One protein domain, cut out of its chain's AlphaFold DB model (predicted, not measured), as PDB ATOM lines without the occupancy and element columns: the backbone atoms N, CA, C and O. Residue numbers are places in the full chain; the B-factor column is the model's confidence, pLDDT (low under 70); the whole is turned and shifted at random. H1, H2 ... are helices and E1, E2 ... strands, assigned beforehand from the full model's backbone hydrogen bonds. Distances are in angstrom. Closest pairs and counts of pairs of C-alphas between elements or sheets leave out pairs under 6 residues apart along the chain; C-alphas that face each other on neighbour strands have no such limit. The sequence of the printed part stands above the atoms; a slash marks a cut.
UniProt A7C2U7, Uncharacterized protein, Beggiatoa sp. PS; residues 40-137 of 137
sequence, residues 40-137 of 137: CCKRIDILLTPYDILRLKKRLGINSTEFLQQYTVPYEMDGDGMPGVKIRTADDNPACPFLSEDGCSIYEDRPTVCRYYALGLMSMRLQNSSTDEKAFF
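What this domain is: This is residues 40 to 137 of the 137 residues of an uncharacterized protein of Beggiatoa sp. PS (UniProt A7C2U7). A small, loosely built body of two helices packed nearly at right angles, H1 and H2, with the strand hairpin E1 E2 at the end of H2 and a long loop, has a second hairpin, E3 E4, reaching away from it as an arm. This arm makes the length of the domain, and the short helix H3 lies before it in the chain, nearest to the mean of the C-alphas. The printed part has 98 residues, with three named helices and four named strands in the order H1, H2, E1, E2, H3, E3, E4; each of the two sheets is an antiparallel pair, E1 - E2 and E3 - E4. The class is mixed, helices and strands, though under half of the residues, 41, are in named elements. The whole is loose, with a radius of gyration of the C-alphas of 16.6 A and spans of 52 by 37 by 28 A.

Where its parts are: H1 is residues 50 to 60, 15.6 A long, and begins at C-alpha 50 at (15.828, 11.002, -22.978). H2 is residues 64 to 71, 10.3 A. E1, residues 72 to 76, measures 13.4 A, and E2, residues 83 to 87, measures 13.8 A. H3 is residues 112 to 115, 5.1 A, with C-alpha 112 at (21.114, 1.864, -23.360). E3 is residues 121 to 124, 9.4 A. E4 is residues 133 to 136, 10.0 A, ending at C-alpha 136 at (28.323, -6.440, -34.985).

How they stand to each other: H1 and H2 touch, with the C-alphas of Lys 57 and Phe 67 closest at 5.8 A, and are about perpendicular at 80 degrees. The closest C-alphas of H2 and E2 are those of Tyr 71 and Ile 87, 5.8 A apart. E1 and E2 form an antiparallel hairpin at 142 degrees, with N 73 and O 86 at 2.9 A and N 84 and O 75 at 2.8 A, both within hydrogen-bond range. H1 and E2 are near each other, with 5 pairs of C-alphas within 10 A. H3 is close to H1 but not clearly touching; the closest C-alphas, of Asp 52 and Thr 112, are 6.7 A apart. E3 and E4 form an antiparallel hairpin at 143 degrees, with N 124 and O 133 at 2.8 A. Both are apart from H1, H2, E1 and E2. In H1 and H2 every O i to N i+4 pair is within hydrogen-bond range; H3 is too short for such a pair, and its one O i to N i+3 pair is within range.

The domain as a whole: The two C-alphas farthest apart, of Glu 66 and Asn 128, are 53.1 A apart. The printed part has no cut. The link from E2 to H3, residues 88 to 111, is long, and in it residues 99 to 100 pair antiparallel with residues 103 to 104. The mean pLDDT of the printed part is 93.6, and no printed residue is under 70.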
ATOM      1  N   CYS A  40      33.276  -2.929 -14.758       90.19
ATOM      2  CA  CYS A  40      32.779  -1.897 -15.674       90.19
ATOM      3  C   CYS A  40      31.932  -0.813 -14.981       90.19
ATOM      4  O   CYS A  40      31.759   0.271 -15.524       90.19
ATOM      5  N   CYS A  41      31.381  -1.092 -13.796       93.81
ATOM      6  CA  CYS A  41      30.550  -0.154 -13.042       93.81
ATOM      7  C   CYS A  41      31.352   0.697 -12.047       93.81
ATOM      8  O   CYS A  41      30.814   1.684 -11.546       93.81
ATOM      9  N   LYS A  42      32.610   0.341 -11.752       93.44
ATOM     10  CA  LYS A  42      33.473   1.060 -10.793       93.44
ATOM     11  C   LYS A  42      34.057   2.357 -11.348       93.44
ATOM     12  O   LYS A  42      34.504   3.199 -10.576       93.44
ATOM     13  N   ARG A  43      34.081   2.516 -12.670       91.75
ATOM     14  CA  ARG A  43      34.537   3.735 -13.340       91.75
ATOM     15  C   ARG A  43      33.698   3.964 -14.584       91.75
ATOM     16  O   ARG A  43      33.948   3.342 -15.613       91.75
ATOM     17  N   ILE A  44      32.696   4.827 -14.469       93.44
ATOM     18  CA  ILE A  44      31.737   5.076 -15.546       93.44
ATOM     19  C   ILE A  44      31.804   6.510 -16.061       93.44
ATOM     20  O   ILE A  44      32.092   7.445 -15.319       93.44
ATOM     21  N   ASP A  45      31.442   6.664 -17.330       93.25
ATOM     22  CA  ASP A  45      31.055   7.938 -17.929       93.25
ATOM     23  C   ASP A  45      29.856   7.683 -18.855       93.25
ATOM     24  O   ASP A  45      29.990   7.455 -20.054       93.25
ATOM     25  N   ILE A  46      28.669   7.545 -18.254       95.00
ATOM     26  CA  ILE A  46      27.468   7.068 -18.957       95.00
ATOM     27  C   ILE A  46      26.578   8.242 -19.337       95.00
ATOM     28  O   ILE A  46      25.874   8.802 -18.493       95.00
ATOM     29  N   LEU A  47      26.559   8.546 -20.628       95.38
ATOM     30  CA  LEU A  47      25.636   9.496 -21.238       95.38
ATOM     31  C   LEU A  47      24.224   8.893 -21.269       95.38
ATOM     32  O   LEU A  47      24.045   7.693 -21.504       95.38
ATOM     33  N   LEU A  48      23.216   9.721 -21.007       97.25
ATOM     34  CA  LEU A  48      21.822   9.306 -20.923       97.25
ATOM     35  C   LEU A  48      21.020   9.891 -22.076       97.25
ATOM     36  O   LEU A  48      20.965  11.105 -22.272       97.25
ATOM     37  N   THR A  49      20.316   9.023 -22.794       96.38
ATOM     38  CA  THR A  49      19.282   9.468 -23.731       96.38
ATOM     39  C   THR A  49      18.024   9.900 -22.967       96.38
ATOM     40  O   THR A  49      17.795   9.451 -21.834       96.38
ATOM     41  N   PRO A  50      17.125  10.692 -23.580       95.88
ATOM     42  CA  PRO A  50      15.828  11.002 -22.978       95.88
ATOM     43  C   PRO A  50      15.030   9.749 -22.583       95.88
ATOM     44  O   PRO A  50      14.363   9.733 -21.549       95.88
ATOM     45  N   TYR A  51      15.129   8.672 -23.369       97.31
ATOM     46  CA  TYR A  51      14.455   7.413 -23.059       97.31
ATOM     47  C   TYR A  51      15.056   6.712 -21.834       97.31
ATOM     48  O   TYR A  51      14.308   6.178 -21.011       97.31
ATOM     49  N   ASP A  52      16.381   6.765 -21.661       97.81
ATOM     50  CA  ASP A  52      17.028   6.240 -20.455       97.81
ATOM     51  C   ASP A  52      16.519   6.978 -19.209       97.81
ATOM     52  O   ASP A  52      16.116   6.333 -18.244       97.81
ATOM     53  N   ILE A  53      16.421   8.311 -19.257       97.94
ATOM     54  CA  ILE A  53      15.885   9.131 -18.155       97.94
ATOM     55  C   ILE A  53      14.450   8.712 -17.801       97.94
ATOM     56  O   ILE A  53      14.127   8.510 -16.627       97.94
ATOM     57  N   LEU A  54      13.581   8.541 -18.805       97.81
ATOM     58  CA  LEU A  54      12.194   8.112 -18.590       97.81
ATOM     59  C   LEU A  54      12.097   6.723 -17.952       97.81
ATOM     60  O   LEU A  54      11.220   6.493 -17.114       97.81
ATOM     61  N   ARG A  55      12.977   5.798 -18.339       97.75
ATOM     62  CA  ARG A  55      12.965   4.432 -17.815       97.75
ATOM     63  C   ARG A  55      13.528   4.370 -16.394       97.75
ATOM     64  O   ARG A  55      12.912   3.757 -15.524       97.75
ATOM     65  N   LEU A  56      14.619   5.085 -16.128       98.19
ATOM     66  CA  LEU A  56      15.260   5.123 -14.813       98.19
ATOM     67  C   LEU A  56      14.397   5.808 -13.756       98.19
ATOM     68  O   LEU A  56      14.234   5.257 -12.669       98.19
ATOM     69  N   LYS A  57      13.768   6.950 -14.067       98.12
ATOM     70  CA  LYS A  57      12.859   7.595 -13.105       98.12
ATOM     71  C   LYS A  57      11.702   6.668 -12.711       98.12
ATOM     72  O   LYS A  57      11.319   6.618 -11.549       98.12
ATOM     73  N   LYS A  58      11.183   5.884 -13.673       98.12
ATOM     74  CA  LYS A  58      10.097   4.923 -13.439       98.12
ATOM     75  C   LYS A  58      10.572   3.780 -12.547       98.12
ATOM     76  O   LYS A  58       9.862   3.428 -11.613       98.12
ATOM     77  N   ARG A  59      11.768   3.242 -12.806       97.81
ATOM     78  CA  ARG A  59      12.403   2.221 -11.960       97.81
ATOM     79  C   ARG A  59      12.581   2.703 -10.521       97.81
ATOM     80  O   ARG A  59      12.346   1.940  -9.594       97.81
ATOM     81  N   LEU A  60      12.983   3.956 -10.345       97.75
ATOM     82  CA  LEU A  60      13.244   4.544  -9.032       97.75
ATOM     83  C   LEU A  60      11.980   5.070  -8.335       97.75
ATOM     84  O   LEU A  60      12.040   5.413  -7.161       97.75
ATOM     85  N   GLY A  61      10.841   5.135  -9.032       98.12
ATOM     86  CA  GLY A  61       9.583   5.632  -8.471       98.12
ATOM     87  C   GLY A  61       9.570   7.140  -8.198       98.12
ATOM     88  O   GLY A  61       8.785   7.593  -7.371       98.12
ATOM     89  N   ILE A  62      10.417   7.909  -8.886       98.50
ATOM     90  CA  ILE A  62      10.568   9.362  -8.700       98.50
ATOM     91  C   ILE A  62      10.208  10.130  -9.973       98.50
ATOM     92  O   ILE A  62      10.108   9.564 -11.072       98.50
ATOM     93  N   ASN A  63       9.999  11.439  -9.851       98.31
ATOM     94  CA  ASN A  63       9.719  12.277 -11.015       98.31
ATOM     95  C   ASN A  63      11.007  12.661 -11.777       98.31
ATOM     96  O   ASN A  63      12.126  12.436 -11.320       98.31
ATOM     97  N   SER A  64      10.855  13.227 -12.983       97.25
ATOM     98  CA  SER A  64      12.006  13.573 -13.832       97.25
ATOM     99  C   SER A  64      12.913  14.629 -13.192       97.25
ATOM    100  O   SER A  64      14.127  14.537 -13.332       97.25
ATOM    101  N   THR A  65      12.345  15.623 -12.506       97.81
ATOM    102  CA  THR A  65      13.108  16.704 -11.867       97.81
ATOM    103  C   THR A  65      13.978  16.154 -10.744       97.81
ATOM    104  O   THR A  65      15.174  16.429 -10.710       97.81
ATOM    105  N   GLU A  66      13.400  15.321  -9.877       98.31
ATOM    106  CA  GLU A  66      14.126  14.642  -8.797       98.31
ATOM    107  C   GLU A  66      15.242  13.756  -9.355       98.31
ATOM    108  O   GLU A  66      16.376  13.822  -8.884       98.31
ATOM    109  N   PHE A  67      14.943  12.975 -10.399       98.25
ATOM    110  CA  PHE A  67      15.935  12.118 -11.042       98.25
ATOM    111  C   PHE A  67      17.119  12.920 -11.589       98.25
ATOM    112  O   PHE A  67      18.271  12.585 -11.312       98.25
ATOM    113  N   LEU A  68      16.838  13.988 -12.342       97.75
ATOM    114  CA  LEU A  68      17.871  14.825 -12.946       97.75
ATOM    115  C   LEU A  68      18.754  15.483 -11.880       97.75
ATOM    116  O   LEU A  68      19.978  15.467 -12.000       97.75
ATOM    117  N   GLN A  69      18.152  16.010 -10.814       97.56
ATOM    118  CA  GLN A  69      18.889  16.647  -9.724       97.56
ATOM    119  C   GLN A  69      19.797  15.654  -8.985       97.56
ATOM    120  O   GLN A  69      20.985  15.930  -8.797       97.56
ATOM    121  N   GLN A  70      19.256  14.497  -8.597       96.94
ATOM    122  CA  GLN A  70      19.956  13.538  -7.742       96.94
ATOM    123  C   GLN A  70      20.997  12.711  -8.508       96.94
ATOM    124  O   GLN A  70      22.123  12.559  -8.040       96.94
ATOM    125  N   TYR A  71      20.653  12.207  -9.696       97.62
ATOM    126  CA  TYR A  71      21.418  11.143 -10.360       97.62
ATOM    127  C   TYR A  71      22.136  11.573 -11.637       97.62
ATOM    128  O   TYR A  71      22.790  10.735 -12.259       97.62
ATOM    129  N   THR A  72      22.034  12.836 -12.057       97.69
ATOM    130  CA  THR A  72      22.638  13.285 -13.321       97.69
ATOM    131  C   THR A  72      23.437  14.572 -13.195       97.69
ATOM    132  O   THR A  72      23.235  15.347 -12.262       97.69
ATOM    133  N   VAL A  73      24.340  14.799 -14.147       96.69
ATOM    134  CA  VAL A  73      25.053  16.066 -14.354       96.69
ATOM    135  C   VAL A  73      24.971  16.483 -15.824       96.69
ATOM    136  O   VAL A  73      24.961  15.607 -16.699       96.69
ATOM    137  N   PRO A  74      24.907  17.794 -16.116       95.62
ATOM    138  CA  PRO A  74      25.041  18.282 -17.480       95.62
ATOM    139  C   PRO A  74      26.487  18.128 -17.968       95.62
ATOM    140  O   PRO A  74      27.426  18.133 -17.169       95.62
ATOM    141  N   TYR A  75      26.667  18.018 -19.278       93.94
ATOM    142  CA  TYR A  75      27.972  18.093 -19.936       93.94
ATOM    143  C   TYR A  75      27.822  18.681 -21.344       93.94
ATOM    144  O   TYR A  75      26.714  18.719 -21.883       93.94
ATOM    145  N   GLU A  76      28.925  19.130 -21.935       94.94
ATOM    146  CA  GLU A  76      28.976  19.555 -23.339       94.94
ATOM    147  C   GLU A  76      29.290  18.340 -24.215       94.94
ATOM    148  O   GLU A  76      30.307  17.672 -24.020       94.94
ATOM    149  N   MET A  77      28.384  18.002 -25.135       90.06
ATOM    150  CA  MET A  77      28.513  16.792 -25.951       90.06
ATOM    151  C   MET A  77      29.498  16.935 -27.104       90.06
ATOM    152  O   MET A  77      30.058  15.935 -27.551       90.06
ATOM    153  N   ASP A  78      29.674  18.152 -27.599       89.75
ATOM    154  CA  ASP A  78      30.493  18.478 -28.757       89.75
ATOM    155  C   ASP A  78      31.164  19.847 -28.586       89.75
ATOM    156  O   ASP A  78      30.947  20.558 -27.604       89.75
ATOM    157  N   GLY A  79      32.016  20.204 -29.550       90.94
ATOM    158  CA  GLY A  79      32.751  21.471 -29.539       90.94
ATOM    159  C   GLY A  79      31.875  22.713 -29.721       90.94
ATOM    160  O   GLY A  79      32.366  23.818 -29.503       90.94
ATOM    161  N   ASP A  80      30.603  22.539 -30.087       93.44
ATOM    162  CA  ASP A  80      29.631  23.622 -30.251       93.44
ATOM    163  C   ASP A  80      28.810  23.858 -28.966       93.44
ATOM    164  O   ASP A  80      27.948  24.740 -28.923       93.44
ATOM    165  N   GLY A  81      29.085  23.096 -27.901       92.25
ATOM    166  CA  GLY A  81      28.443  23.253 -26.599       92.25
ATOM    167  C   GLY A  81      27.042  22.649 -26.536       92.25
ATOM    168  O   GLY A  81      26.218  23.093 -25.730       92.25
ATOM    169  N   MET A  82      26.729  21.649 -27.371       94.69
ATOM    170  CA  MET A  82      25.435  20.974 -27.297       94.69
ATOM    171  C   MET A  82      25.239  20.370 -25.896       94.69
ATOM    172  O   MET A  82      26.095  19.613 -25.432       94.69
ATOM    173  N   PRO A  83      24.129  20.666 -25.193       94.19
ATOM    174  CA  PRO A  83      23.933  20.179 -23.837       94.19
ATOM    175  C   PRO A  83      23.553  18.699 -23.839       94.19
ATOM    176  O   PRO A  83      22.592  18.283 -24.489       94.19
ATOM    177  N   GLY A  84      24.269  17.917 -23.043       95.88
ATOM    178  CA  GLY A  84      23.952  16.529 -22.745       95.88
ATOM    179  C   GLY A  84      23.718  16.296 -21.257       95.88
ATOM    180  O   GLY A  84      24.015  17.136 -20.409       95.88
ATOM    181  N   VAL A  85      23.183  15.118 -20.938       97.06
ATOM    182  CA  VAL A  85      22.973  14.646 -19.565       97.06
ATOM    183  C   VAL A  85      23.685  13.312 -19.390       97.06
ATOM    184  O   VAL A  85      23.536  12.417 -20.221       97.06
ATOM    185  N   LYS A  86      24.435  13.152 -18.302       96.75
ATOM    186  CA  LYS A  86      25.099  11.890 -17.954       96.75
ATOM    187  C   LYS A  86      24.869  11.514 -16.497       96.75
ATOM    188  O   LYS A  86      24.469  12.361 -15.699       96.75
ATOM    189  N   ILE A  87      25.090  10.247 -16.147       97.19
ATOM    190  CA  ILE A  87      25.016   9.785 -14.756       97.19
ATOM    191  C   ILE A  87      26.023  10.569 -13.912       97.19
ATOM    192  O   ILE A  87      27.182  10.726 -14.291       97.19
ATOM    193  N   ARG A  88      25.566  11.048 -12.755       96.25
ATOM    194  CA  ARG A  88      26.413  11.696 -11.761       96.25
ATOM    195  C   ARG A  88      27.330  10.657 -11.118       96.25
ATOM    196  O   ARG A  88      26.850   9.691 -10.526       96.25
ATOM    197  N   THR A  89      28.628  10.908 -11.187       94.62
ATOM    198  CA  THR A  89      29.665  10.273 -10.368       94.62
ATOM    199  C   THR A  89      30.314  11.329  -9.472       94.62
ATOM    200  O   THR A  89      30.104  12.527  -9.685       94.62
ATOM    201  N   ALA A  90      31.040  10.903  -8.440       86.50
ATOM    202  CA  ALA A  90      31.840  11.812  -7.624       86.50
ATOM    203  C   ALA A  90      33.280  11.860  -8.159       86.50
ATOM    204  O   ALA A  90      33.761  10.881  -8.730       86.50
ATOM    205  N   ASP A  91      33.975  12.978  -7.957       81.25
ATOM    206  CA  ASP A  91      35.354  13.141  -8.440       81.25
ATOM    207  C   ASP A  91      36.319  12.141  -7.779       81.25
ATOM    208  O   ASP A  91      37.231  11.619  -8.419       81.25
ATOM    209  N   ASP A  92      36.090  11.835  -6.502       85.69
ATOM    210  CA  ASP A  92      36.843  10.865  -5.702       85.69
ATOM    211  C   ASP A  92      36.305   9.429  -5.822       85.69
ATOM    212  O   ASP A  92      36.992   8.472  -5.457       85.69
ATOM    213  N   ASN A  93      35.098   9.260  -6.368       87.44
ATOM    214  CA  ASN A  93      34.468   7.967  -6.586       87.44
ATOM    215  C   ASN A  93      33.758   7.912  -7.953       87.44
ATOM    216  O   ASN A  93      32.570   8.242  -8.060       87.44
ATOM    217  N   PRO A  94      34.449   7.420  -9.001       92.69
ATOM    218  CA  PRO A  94      33.893   7.334 -10.347       92.69
ATOM    219  C   PRO A  94      32.916   6.157 -10.526       92.69
ATOM    220  O   PRO A  94      32.540   5.832 -11.658       92.69
ATOM    221  N   ALA A  95      32.527   5.480  -9.442       95.75
ATOM    222  CA  ALA A  95      31.602   4.363  -9.499       95.75
ATOM    223  C   ALA A  95      30.170   4.819  -9.796       95.75
ATOM    224  O   ALA A  95      29.722   5.899  -9.415       95.75
ATOM    225  N   CYS A  96      29.427   3.938 -10.460       96.19
ATOM    226  CA  CYS A  96      28.007   4.119 -10.701       96.19
ATOM    227  C   CYS A  96      27.239   4.213  -9.370       96.19
ATOM    228  O   CYS A  96      27.393   3.320  -8.536       96.19
ATOM    229  N   PRO A  97      26.337   5.193  -9.180       95.56
ATOM    230  CA  PRO A  97      25.549   5.320  -7.949       95.56
ATOM    231  C   PRO A  97      24.572   4.154  -7.734       95.56
ATOM    232  O   PRO A  97      24.043   3.974  -6.642       95.56
ATOM    233  N   PHE A  98      24.322   3.353  -8.772       96.31
ATOM    234  CA  PHE A  98      23.477   2.159  -8.708       96.31
ATOM    235  C   PHE A  98      24.275   0.864  -8.493       96.31
ATOM    236  O   PHE A  98      23.710  -0.230  -8.589       96.31
ATOM    237  N   LEU A  99      25.587   0.963  -8.277       95.69
ATOM    238  CA  LEU A  99      26.440  -0.178  -7.981       95.69
ATOM    239  C   LEU A  99      26.326  -0.563  -6.500       95.69
ATOM    240  O   LEU A  99      26.440   0.284  -5.621       95.69
ATOM    241  N   SER A 100      26.155  -1.856  -6.241       93.94
ATOM    242  CA  SER A 100      26.236  -2.472  -4.915       93.94
ATOM    243  C   SER A 100      27.158  -3.692  -4.957       93.94
ATOM    244  O   SER A 100      27.540  -4.146  -6.040       93.94
ATOM    245  N   GLU A 101      27.489  -4.253  -3.794       92.38
ATOM    246  CA  GLU A 101      28.250  -5.510  -3.706       92.38
ATOM    247  C   GLU A 101      27.534  -6.663  -4.431       92.38
ATOM    248  O   GLU A 101      28.181  -7.456  -5.115       92.38
ATOM    249  N   ASP A 102      26.198  -6.679  -4.396       93.94
ATOM    250  CA  ASP A 102      25.355  -7.669  -5.081       93.94
ATOM    251  C   ASP A 102      25.165  -7.390  -6.585       93.94
ATOM    252  O   ASP A 102      24.525  -8.166  -7.298       93.94
ATOM    253  N   GLY A 103      25.732  -6.293  -7.097       94.50
ATOM    254  CA  GLY A 103      25.650  -5.892  -8.499       94.50
ATOM    255  C   GLY A 103      24.841  -4.618  -8.731       94.50
ATOM    256  O   GLY A 103      24.684  -3.770  -7.852       94.50
ATOM    257  N   CYS A 104      24.355  -4.444  -9.960       95.00
ATOM    258  CA  CYS A 104      23.621  -3.246 -10.364       95.00
ATOM    259  C   CYS A 104      22.163  -3.290  -9.872       95.00
ATOM    260  O   CYS A 104      21.377  -4.119 -10.330       95.00
ATOM    261  N   SER A 105      21.760  -2.349  -9.017       95.81
ATOM    262  CA  SER A 105      20.398  -2.291  -8.446       95.81
ATOM    263  C   SER A 105      19.296  -2.008  -9.483       95.81
ATOM    264  O   SER A 105      18.113  -2.311  -9.281       95.81
ATOM    265  N   ILE A 106      19.690  -1.475 -10.641       96.06
ATOM    266  CA  ILE A 106      18.821  -1.173 -11.782       96.06
ATOM    267  C   ILE A 106      19.062  -2.125 -12.963       96.06
ATOM    268  O   ILE A 106      18.803  -1.735 -14.095       96.06
ATOM    269  N   TYR A 107      19.575  -3.346 -12.751       93.94
ATOM    270  CA  TYR A 107      20.035  -4.232 -13.837       93.94
ATOM    271  C   TYR A 107      19.024  -4.405 -14.996       93.94
ATOM    272  O   TYR A 107      19.380  -4.233 -16.164       93.94
ATOM    273  N   GLU A 108      17.753  -4.656 -14.680       94.56
ATOM    274  CA  GLU A 108      16.671  -4.808 -15.673       94.56
ATOM    275  C   GLU A 108      16.312  -3.499 -16.389       94.56
ATOM    276  O   GLU A 108      15.824  -3.496 -17.519       94.56
ATOM    277  N   ASP A 109      16.612  -2.365 -15.755       96.75
ATOM    278  CA  ASP A 109      16.290  -1.014 -16.208       96.75
ATOM    279  C   ASP A 109      17.525  -0.212 -16.658       96.75
ATOM    280  O   ASP A 109      17.434   0.985 -16.935       96.75
ATOM    281  N   ARG A 110      18.674  -0.887 -16.817       95.19
ATOM    282  CA  ARG A 110      19.973  -0.297 -17.185       95.19
ATOM    283  C   ARG A 110      19.880   0.629 -18.398       95.19
ATOM    284  O   ARG A 110      19.155   0.273 -19.336       95.19
ATOM    285  N   PRO A 111      20.641   1.741 -18.445       96.56
ATOM    286  CA  PRO A 111      20.734   2.615 -19.616       96.56
ATOM    287  C   PRO A 111      21.139   1.867 -20.886       96.56
ATOM    288  O   PRO A 111      21.744   0.795 -20.827       96.56
ATOM    289  N   THR A 112      20.846   2.452 -22.041       94.75
ATOM    290  CA  THR A 112      21.114   1.864 -23.360       94.75
ATOM    291  C   THR A 112      22.586   1.489 -23.540       94.75
ATOM    292  O   THR A 112      22.873   0.348 -23.896       94.75
ATOM    293  N   VAL A 113      23.513   2.375 -23.162       93.00
ATOM    294  CA  VAL A 113      24.965   2.100 -23.179       93.00
ATOM    295  C   VAL A 113      25.329   0.876 -22.328       93.00
ATOM    296  O   VAL A 113      26.105   0.029 -22.753       93.00
ATOM    297  N   CYS A 114      24.722   0.722 -21.148       93.62
ATOM    298  CA  CYS A 114      24.968  -0.428 -20.274       93.62
ATOM    299  C   CYS A 114      24.385  -1.739 -20.818       93.62
ATOM    300  O   CYS A 114      24.923  -2.806 -20.530       93.62
ATOM    301  N   ARG A 115      23.268  -1.685 -21.560       91.38
ATOM    302  CA  ARG A 115      22.667  -2.879 -22.181       91.38
ATOM    303  C   ARG A 115      23.499  -3.377 -23.358       91.38
ATOM    304  O   ARG A 115      23.627  -4.583 -23.522       91.38
ATOM    305  N   TYR A 116      24.074  -2.459 -24.131       89.12
ATOM    306  CA  TYR A 116      24.890  -2.783 -25.302       89.12
ATOM    307  C   TYR A 116      26.382  -2.933 -25.003       89.12
ATOM    308  O   TYR A 116      27.137  -3.166 -25.928       89.12
ATOM    309  N   TYR A 117      26.827  -2.851 -23.744       88.81
ATOM    310  CA  TYR A 117      28.256  -2.918 -23.403       88.81
ATOM    311  C   TYR A 117      28.974  -4.162 -23.959       88.81
ATOM    312  O   TYR A 117      30.152  -4.103 -24.288       88.81
ATOM    313  N   ALA A 118      28.259  -5.284 -24.070       88.50
ATOM    314  CA  ALA A 118      28.790  -6.533 -24.606       88.50
ATOM    315  C   ALA A 118      28.755  -6.628 -26.144       88.50
ATOM    316  O   ALA A 118      29.023  -7.700 -26.671       88.50
ATOM    317  N   LEU A 119      28.357  -5.560 -26.839       89.44
ATOM    318  CA  LEU A 119      28.162  -5.524 -28.285       89.44
ATOM    319  C   LEU A 119      28.888  -4.323 -28.891       89.44
ATOM    320  O   LEU A 119      28.682  -3.174 -28.492       89.44
ATOM    321  N   GLY A 120      29.684  -4.583 -29.916       87.81
ATOM    322  CA  GLY A 120      30.196  -3.579 -30.832       87.81
ATOM    323  C   GLY A 120      29.269  -3.393 -32.031       87.81
ATOM    324  O   GLY A 120      28.672  -4.343 -32.530       87.81
ATOM    325  N   LEU A 121      29.168  -2.158 -32.525       89.19
ATOM    326  CA  LEU A 121      28.567  -1.839 -33.821       89.19
ATOM    327  C   LEU A 121      29.601  -1.089 -34.655       89.19
ATOM    328  O   LEU A 121      30.153  -0.084 -34.207       89.19
ATOM    329  N   MET A 122      29.817  -1.541 -35.885       88.62
ATOM    330  CA  MET A 122      30.654  -0.856 -36.861       88.62
ATOM    331  C   MET A 122      29.946  -0.738 -38.214       88.62
ATOM    332  O   MET A 122      29.131  -1.583 -38.587       88.62
ATOM    333  N   SER A 123      30.283   0.316 -38.957       90.62
ATOM    334  CA  SER A 123      30.013   0.406 -40.393       90.62
ATOM    335  C   SER A 123      31.205  -0.212 -41.117       90.62
ATOM    336  O   SER A 123      32.323   0.290 -40.988       90.62
ATOM    337  N   MET A 124      31.003  -1.325 -41.818       86.50
ATOM    338  CA  MET A 124      32.062  -2.055 -42.510       86.50
ATOM    339  C   MET A 124      31.830  -2.018 -44.019       86.50
ATOM    340  O   MET A 124      30.781  -2.434 -44.505       86.50
ATOM    341  N   ARG A 125      32.842  -1.575 -44.771       90.38
ATOM    342  CA  ARG A 125      32.843  -1.631 -46.234       90.38
ATOM    343  C   ARG A 125      33.676  -2.809 -46.714       90.38
ATOM    344  O   ARG A 125      34.891  -2.830 -46.521       90.38
ATOM    345  N   LEU A 126      33.032  -3.776 -47.357       84.06
ATOM    346  CA  LEU A 126      33.733  -4.917 -47.945       84.06
ATOM    347  C   LEU A 126      34.599  -4.479 -49.134       84.06
ATOM    348  O   LEU A 126      34.288  -3.513 -49.836       84.06
ATOM    349  N   GLN A 127      35.691  -5.206 -49.374       86.38
ATOM    350  CA  GLN A 127      36.539  -4.972 -50.539       86.38
ATOM    351  C   GLN A 127      35.703  -5.149 -51.815       86.38
ATOM    352  O   GLN A 127      35.024  -6.159 -51.981       86.38
ATOM    353  N   ASN A 128      35.758  -4.159 -52.708       89.56
ATOM    354  CA  ASN A 128      34.954  -4.065 -53.936       89.56
ATOM    355  C   ASN A 128      33.452  -3.770 -53.736       89.56
ATOM    356  O   ASN A 128      32.699  -3.839 -54.705       89.56
ATOM    357  N   SER A 129      33.014  -3.393 -52.530       90.69
ATOM    358  CA  SER A 129      31.679  -2.821 -52.306       90.69
ATOM    359  C   SER A 129      31.712  -1.291 -52.389       90.69
ATOM    360  O   SER A 129      32.630  -0.651 -51.871       90.69
ATOM    361  N   SER A 130      30.693  -0.695 -53.012       91.50
ATOM    362  CA  SER A 130      30.456   0.756 -52.992       91.50
ATOM    363  C   SER A 130      29.641   1.215 -51.780       91.50
ATOM    364  O   SER A 130      29.534   2.417 -51.546       91.50
ATOM    365  N   THR A 131      29.077   0.278 -51.016       93.00
ATOM    366  CA  THR A 131      28.214   0.548 -49.864       93.00
ATOM    367  C   THR A 131      28.774  -0.063 -48.591       93.00
ATOM    368  O   THR A 131      29.377  -1.142 -48.611       93.00
ATOM    369  N   ASP A 132      28.509   0.613 -47.482       90.31
ATOM    370  CA  ASP A 132      28.804   0.105 -46.154       90.31
ATOM    371  C   ASP A 132      27.658  -0.774 -45.643       90.31
ATOM    372  O   ASP A 132      26.482  -0.532 -45.926       90.31
ATOM    373  N   GLU A 133      28.005  -1.765 -44.832       88.50
ATOM    374  CA  GLU A 133      27.066  -2.613 -44.110       88.50
ATOM    375  C   GLU A 133      27.258  -2.450 -42.604       88.50
ATOM    376  O   GLU A 133      28.370  -2.244 -42.115       88.50
ATOM    377  N   LYS A 134      26.178  -2.610 -41.837       88.81
ATOM    378  CA  LYS A 134      26.289  -2.739 -40.382       88.81
ATOM    379  C   LYS A 134      26.877  -4.105 -40.044       88.81
ATOM    380  O   LYS A 134      26.377  -5.125 -40.514       88.81
ATOM    381  N   ALA A 135      27.901  -4.116 -39.205       88.19
ATOM    382  CA  ALA A 135      28.485  -5.321 -38.638       88.19
ATOM    383  C   ALA A 135      28.529  -5.207 -37.113       88.19
ATOM    384  O   ALA A 135      28.795  -4.130 -36.572       88.19
ATOM    385  N   PHE A 136      28.269  -6.324 -36.439       89.75
ATOM    386  CA  PHE A 136      28.323  -6.440 -34.985       89.75
ATOM    387  C   PHE A 136      29.483  -7.356 -34.578       89.75
ATOM    388  O   PHE A 136      29.959  -8.136 -35.406       89.75
ATOM    389  N   PHE A 137      29.958  -7.238 -33.339       85.25
ATOM    390  CA  PHE A 137      31.032  -8.065 -32.774       85.25
ATOM    391  C   PHE A 137      30.999  -8.061 -31.245       85.25
ATOM    392  O   PHE A 137      30.345  -7.153 -30.678       85.25
TER     393      PHE A 137